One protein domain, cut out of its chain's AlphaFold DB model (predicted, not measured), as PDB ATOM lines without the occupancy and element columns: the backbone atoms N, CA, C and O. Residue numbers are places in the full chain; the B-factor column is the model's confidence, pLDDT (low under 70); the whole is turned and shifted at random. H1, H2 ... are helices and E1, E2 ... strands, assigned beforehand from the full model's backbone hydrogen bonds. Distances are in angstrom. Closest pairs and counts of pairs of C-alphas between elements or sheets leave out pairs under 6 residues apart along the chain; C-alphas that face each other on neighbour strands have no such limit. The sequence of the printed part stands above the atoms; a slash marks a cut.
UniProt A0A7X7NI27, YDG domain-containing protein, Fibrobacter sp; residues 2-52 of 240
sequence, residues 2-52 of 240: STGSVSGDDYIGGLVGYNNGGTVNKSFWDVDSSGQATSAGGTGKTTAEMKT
ATOM      1  N   SER A   2     114.727 111.896 193.690       96.94
ATOM      2  CA  SER A   2     113.879 111.974 192.492       96.94
ATOM      3  C   SER A   2     112.535 112.635 192.807       96.94
ATOM      4  O   SER A   2     111.988 112.470 193.895       96.94
ATOM      5  N   THR A   3     112.024 113.408 191.848       96.50
ATOM      6  CA  THR A   3     110.752 114.162 191.944       96.50
ATOM      7  C   THR A   3     109.943 114.111 190.649       96.50
ATOM      8  O   THR A   3     109.020 114.892 190.443       96.50
ATOM      9  N   GLY A   4     110.383 113.288 189.699       94.44
ATOM     10  CA  GLY A   4     109.754 113.161 188.394       94.44
ATOM     11  C   GLY A   4     108.781 111.994 188.384       94.44
ATOM     12  O   GLY A   4     109.004 111.007 189.083       94.44
ATOM     13  N   SER A   5     107.747 112.098 187.549       96.69
ATOM     14  CA  SER A   5     106.861 110.974 187.253       96.69
ATOM     15  C   SER A   5     107.659 109.818 186.656       96.69
ATOM     16  O   SER A   5     108.505 110.016 185.782       96.69
ATOM     17  N   VAL A   6     107.380 108.611 187.139       96.62
ATOM     18  CA  VAL A   6     107.966 107.368 186.651       96.62
ATOM     19  C   VAL A   6     106.838 106.516 186.083       96.62
ATOM     20  O   VAL A   6     105.823 106.302 186.742       96.62
ATOM     21  N   SER A   7     107.023 106.010 184.868       94.75
ATOM     22  CA  SER A   7     106.108 105.078 184.213       94.75
ATOM     23  C   SER A   7     106.893 104.021 183.439       94.75
ATOM     24  O   SER A   7     108.015 104.266 182.993       94.75
ATOM     25  N   GLY A   8     106.318 102.829 183.313       93.88
ATOM     26  CA  GLY A   8     106.937 101.688 182.644       93.88
ATOM     27  C   GLY A   8     106.237 100.384 183.012       93.88
ATOM     28  O   GLY A   8     105.390 100.370 183.905       93.88
ATOM     29  N   ASP A   9     106.610  99.310 182.320       93.81
ATOM     30  CA  ASP A   9     105.946  98.007 182.444       93.81
ATOM     31  C   ASP A   9     106.696  97.033 183.369       93.81
ATOM     32  O   ASP A   9     106.066  96.225 184.044       93.81
ATOM     33  N   ASP A  10     108.025  97.151 183.463       94.31
ATOM     34  CA  ASP A  10     108.887  96.287 184.276       94.31
ATOM     35  C   ASP A  10     109.875  97.112 185.109       94.31
ATOM     36  O   ASP A  10     110.378  98.142 184.660       94.31
ATOM     37  N   TYR A  11     110.186  96.619 186.315       95.31
ATOM     38  CA  TYR A  11     111.181  97.206 187.225       95.31
ATOM     39  C   TYR A  11     111.012  98.720 187.423       95.31
ATOM     40  O   TYR A  11     111.951  99.493 187.239       95.31
ATOM     41  N   ILE A  12     109.809  99.151 187.805       96.19
ATOM     42  CA  ILE A  12     109.511 100.547 188.140       96.19
ATOM     43  C   ILE A  12     109.633 100.788 189.643       96.19
ATOM     44  O   ILE A  12     109.323  99.930 190.470       96.19
ATOM     45  N   GLY A  13     110.100 101.976 190.006       96.94
ATOM     46  CA  GLY A  13     110.171 102.407 191.390       96.94
ATOM     47  C   GLY A  13     110.443 103.897 191.472       96.94
ATOM     48  O   GLY A  13     111.013 104.476 190.550       96.94
ATOM     49  N   GLY A  14     110.032 104.521 192.573       97.25
ATOM     50  CA  GLY A  14     110.122 105.973 192.716       97.25
ATOM     51  C   GLY A  14     111.543 106.550 192.632       97.25
ATOM     52  O   GLY A  14     111.721 107.645 192.101       97.25
ATOM     53  N   LEU A  15     112.563 105.812 193.093       97.31
ATOM     54  CA  LEU A  15     113.984 106.140 192.886       97.31
ATOM     55  C   LEU A  15     114.717 105.057 192.090       97.31
ATOM     56  O   LEU A  15     115.388 105.336 191.103       97.31
ATOM     57  N   VAL A  16     114.632 103.823 192.582       97.50
ATOM     58  CA  VAL A  16     115.294 102.641 192.037       97.50
ATOM     59  C   VAL A  16     114.230 101.633 191.632       97.50
ATOM     60  O   VAL A  16     113.387 101.250 192.446       97.50
ATOM     61  N   GLY A  17     114.284 101.206 190.374       96.75
ATOM     62  CA  GLY A  17     113.360 100.230 189.800       96.75
ATOM     63  C   GLY A  17     113.711  98.769 190.093       96.75
ATOM     64  O   GLY A  17     112.834  97.934 190.296       96.75
ATOM     65  N   TYR A  18     115.005  98.459 190.191       97.06
ATOM     66  CA  TYR A  18     115.520  97.139 190.550       97.06
ATOM     67  C   TYR A  18     116.864  97.275 191.265       97.06
ATOM     68  O   TYR A  18     117.701  98.083 190.863       97.06
ATOM     69  N   ASN A  19     117.080  96.491 192.322       96.62
ATOM     70  CA  ASN A  19     118.318  96.510 193.094       96.62
ATOM     71  C   ASN A  19     118.817  95.080 193.353       96.62
ATOM     72  O   ASN A  19     118.212  94.339 194.125       96.62
ATOM     73  N   ASN A  20     119.934  94.701 192.727       96.00
ATOM     74  CA  ASN A  20     120.543  93.372 192.846       96.00
ATOM     75  C   ASN A  20     121.775  93.396 193.764       96.00
ATOM     76  O   ASN A  20     122.901  93.177 193.322       96.00
ATOM     77  N   GLY A  21     121.564  93.734 195.038       93.75
ATOM     78  CA  GLY A  21     122.626  93.773 196.053       93.75
ATOM     79  C   GLY A  21     123.423  95.081 196.129       93.75
ATOM     80  O   GLY A  21     124.453  95.123 196.798       93.75
ATOM     81  N   GLY A  22     122.964  96.154 195.481       95.19
ATOM     82  CA  GLY A  22     123.524  97.496 195.634       95.19
ATOM     83  C   GLY A  22     123.072  98.182 196.927       95.19
ATOM     84  O   GLY A  22     122.004  97.900 197.477       95.19
ATOM     85  N   THR A  23     123.880  99.123 197.416       95.81
ATOM     86  CA  THR A  23     123.540  99.950 198.583       95.81
ATOM     87  C   THR A  23     122.942 101.280 198.139       95.81
ATOM     88  O   THR A  23     123.560 102.019 197.379       95.81
ATOM     89  N   VAL A  24     121.759 101.608 198.659       95.19
ATOM     90  CA  VAL A  24     121.103 102.905 198.457       95.19
ATOM     91  C   VAL A  24     120.934 103.547 199.825       95.19
ATOM     92  O   VAL A  24     120.137 103.080 200.635       95.19
ATOM     93  N   ASN A  25     121.717 104.585 200.104       92.56
ATOM     94  CA  ASN A  25     121.758 105.235 201.412       92.56
ATOM     95  C   ASN A  25     121.390 106.715 201.284       92.56
ATOM     96  O   ASN A  25     121.734 107.333 200.273       92.56
ATOM     97  N   LYS A  26     120.698 107.268 202.292       92.88
ATOM     98  CA  LYS A  26     120.369 108.706 202.405       92.88
ATOM     99  C   LYS A  26     119.863 109.304 201.083       92.88
ATOM    100  O   LYS A  26     120.294 110.366 200.635       92.88
ATOM    101  N   SER A  27     118.997 108.541 200.420       95.50
ATOM    102  CA  SER A  27     118.465 108.839 199.097       95.50
ATOM    103  C   SER A  27     116.951 108.798 199.154       95.50
ATOM    104  O   SER A  27     116.377 107.852 199.687       95.50
ATOM    105  N   PHE A  28     116.317 109.815 198.589       97.44
ATOM    106  CA  PHE A  28     114.893 110.070 198.764       97.44
ATOM    107  C   PHE A  28     114.181 110.159 197.424       97.44
ATOM    108  O   PHE A  28     114.792 110.532 196.417       97.44
ATOM    109  N   TRP A  29     112.895 109.844 197.423       98.06
ATOM    110  CA  TRP A  29     112.025 110.050 196.277       98.06
ATOM    111  C   TRP A  29     110.671 110.569 196.706       98.06
ATOM    112  O   TRP A  29     110.178 110.261 197.789       98.06
ATOM    113  N   ASP A  30     110.087 111.365 195.830       98.44
ATOM    114  CA  ASP A  30     108.799 111.989 196.044       98.44
ATOM    115  C   ASP A  30     107.665 111.036 195.628       98.44
ATOM    116  O   ASP A  30     107.507 110.689 194.453       98.44
ATOM    117  N   VAL A  31     106.889 110.580 196.610       97.75
ATOM    118  CA  VAL A  31     105.810 109.598 196.429       97.75
ATOM    119  C   VAL A  31     104.671 110.169 195.594       97.75
ATOM    120  O   VAL A  31     104.144 109.487 194.717       97.75
ATOM    121  N   ASP A  32     104.336 111.435 195.817       97.00
ATOM    122  CA  ASP A  32     103.157 112.054 195.219       97.00
ATOM    123  C   ASP A  32     103.395 112.390 193.739       97.00
ATOM    124  O   ASP A  32     102.520 112.190 192.897       97.00
ATOM    125  N   SER A  33     104.597 112.867 193.398       96.81
ATOM    126  CA  SER A  33     104.952 113.247 192.021       96.81
ATOM    127  C   SER A  33     105.424 112.079 191.156       96.81
ATOM    128  O   SER A  33     105.260 112.118 189.934       96.81
ATOM    129  N   SER A  34     105.995 111.031 191.760       96.56
ATOM    130  CA  SER A  34     106.502 109.883 191.001       96.56
ATOM    131  C   SER A  34     105.394 109.010 190.419       96.56
ATOM    132  O   SER A  34     105.614 108.358 189.398       96.56
ATOM    133  N   GLY A  35     104.212 108.991 191.043       94.12
ATOM    134  CA  GLY A  35     103.138 108.057 190.698       94.12
ATOM    135  C   GLY A  35     103.438 106.607 191.099       94.12
ATOM    136  O   GLY A  35     102.753 105.696 190.638       94.12
ATOM    137  N   GLN A  36     104.455 106.381 191.937       96.56
ATOM    138  CA  GLN A  36     104.882 105.056 192.380       96.56
ATOM    139  C   GLN A  36     104.526 104.836 193.852       96.56
ATOM    140  O   GLN A  36     104.725 105.707 194.690       96.56
ATOM    141  N   ALA A  37     104.033 103.643 194.188       93.69
ATOM    142  CA  ALA A  37     103.771 103.272 195.581       93.69
ATOM    143  C   ALA A  37     105.017 102.707 196.286       93.69
ATOM    144  O   ALA A  37     105.081 102.677 197.514       93.69
ATOM    145  N   THR A  38     106.004 102.231 195.523       95.88
ATOM    146  CA  THR A  38     107.184 101.537 196.045       95.88
ATOM    147  C   THR A  38     108.449 101.909 195.271       95.88
ATOM    148  O   THR A  38     108.417 102.530 194.207       95.88
ATOM    149  N   SER A  39     109.599 101.531 195.825       97.62
ATOM    150  CA  SER A  39     110.885 101.577 195.138       97.62
ATOM    151  C   SER A  39     111.801 100.487 195.690       97.62
ATOM    152  O   SER A  39     111.747 100.180 196.879       97.62
ATOM    153  N   ALA A  40     112.663  99.916 194.849       97.38
ATOM    154  CA  ALA A  40     113.654  98.916 195.252       97.38
ATOM    155  C   ALA A  40     114.813  99.502 196.090       97.38
ATOM    156  O   ALA A  40     115.695  98.768 196.541       97.38
ATOM    157  N   GLY A  41     114.840 100.821 196.292       96.94
ATOM    158  CA  GLY A  41     115.821 101.511 197.117       96.94
ATOM    159  C   GLY A  41     115.455 102.975 197.345       96.94
ATOM    160  O   GLY A  41     114.697 103.566 196.581       96.94
ATOM    161  N   GLY A  42     116.027 103.564 198.393       96.00
ATOM    162  CA  GLY A  42     115.706 104.921 198.826       96.00
ATOM    163  C   GLY A  42     114.405 105.005 199.622       96.00
ATOM    164  O   GLY A  42     113.595 104.080 199.659       96.00
ATOM    165  N   THR A  43     114.215 106.134 200.291       96.81
ATOM    166  CA  THR A  43     113.085 106.377 201.186       96.81
ATOM    167  C   THR A  43     112.057 107.262 200.495       96.81
ATOM    168  O   THR A  43     112.378 108.371 200.070       96.81
ATOM    169  N   GLY A  44     110.823 106.767 200.393       97.56
ATOM    170  CA  GLY A  44     109.701 107.548 199.880       97.56
ATOM    171  C   GLY A  44     109.297 108.628 200.876       97.56
ATOM    172  O   GLY A  44     109.218 108.368 202.079       97.56
ATOM    173  N   LYS A  45     109.065 109.833 200.371       97.88
ATOM    174  CA  LYS A  45     108.635 111.013 201.115       97.88
ATOM    175  C   LYS A  45     107.522 111.719 200.357       97.88
ATOM    176  O   LYS A  45     107.512 111.713 199.130       97.88
ATOM    177  N   THR A  46     106.588 112.325 201.076       97.81
ATOM    178  CA  THR A  46     105.576 113.194 200.454       97.81
ATOM    179  C   THR A  46     106.241 114.405 199.798       97.81
ATOM    180  O   THR A  46     107.352 114.794 200.177       97.81
ATOM    181  N   THR A  47     105.558 115.068 198.865       97.56
ATOM    182  CA  THR A  47     106.054 116.323 198.278       97.56
ATOM    183  C   THR A  47     106.340 117.378 199.347       97.56
ATOM    184  O   THR A  47     107.323 118.108 199.245       97.56
ATOM    185  N   ALA A  48     105.524 117.452 200.402       97.88
ATOM    186  CA  ALA A  48     105.741 118.397 201.496       97.88
ATOM    187  C   ALA A  48     107.033 118.093 202.275       97.88
ATOM    188  O   ALA A  48     107.842 118.994 202.509       97.88
ATOM    189  N   GLU A  49     107.272 116.827 202.627       97.50
ATOM    190  CA  GLU A  49     108.516 116.411 203.283       97.50
ATOM    191  C   GLU A  49     109.728 116.643 202.377       97.50
ATOM    192  O   GLU A  49     110.739 117.174 202.829       97.50
ATOM    193  N   MET A  50     109.632 116.325 201.084       97.62
ATOM    194  CA  MET A  50     110.725 116.540 200.128       97.62
ATOM    195  C   MET A  50     111.126 118.015 199.986       97.62
ATOM    196  O   MET A  50     112.273 118.298 199.638       97.62
ATOM    197  N   LYS A  51     110.209 118.945 200.275       97.00
ATOM    198  CA  LYS A  51     110.431 120.399 200.278       97.00
ATOM    199  C   LYS A  51     110.777 120.968 201.660       97.00
ATOM    200  O   LYS A  51     110.873 122.182 201.830       97.00
ATOM    201  N   THR A  52     110.964 120.104 202.655       95.44
ATOM    202  CA  THR A  52     111.287 120.482 204.035       95.44
ATOM    203  C   THR A  52     112.740 120.132 204.350       95.44
ATOM    204  O   THR A  52     113.152 118.988 204.192       95.44
TER     205      THR A  52
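This is residues 2 to 52 of the 240 residues of the protein "YDG domain-containing protein" of Fibrobacter sp (UniProt A0A7X7NI27). This is a flat piece with little regular structure: one long stretch with no named element, residues 2 to 27, winds to a tiny sheet of two parallel strands, E1 and E2, with a short helix just after each strand, H1 after E1 and H2 after E2. The printed part has 51 residues, 14 of them in named elements, in the order E1, H1, E2, H2, of mixed class. It is compact, with a radius of gyration of the C-alphas of 10.4 A and spans of 31 by 25 by 13 A.

Look first at E1, residues 28 to 30, and E2, residues 43 to 45, parallel neighbours at 36 degrees; N 45 and O 29 are 2.8 A apart, within hydrogen-bond range. With H1, residues 31 to 34, between them they form a strand-helix-strand unit, two parallel neighbour strands joined through a helix. H1 and H2, residues 47 to 50, only just touch, with 3 pairs of C-alphas within 8 A, the closest those of Asp 32 and Thr 47 at 6.0 A. Both helices are too short for an O i to N i+4 pair; of one O i to N i+3 pair each, H1 has 0 within range and H2 has 1.

Find C-alpha 28 at (114.893, 110.070, 198.764), where E1 begins its 6.9 A; E2 covers 6.4 A, H1 5.5 A, and H2 5.0 A to C-alpha 50 at (110.725, 116.540, 200.128).

The C-alphas farthest apart, of Asp 9 and Thr 52, are 31.6 A apart. The printed part has no cut, no link between named elements is long, and no printed residue is under 70 in pLDDT.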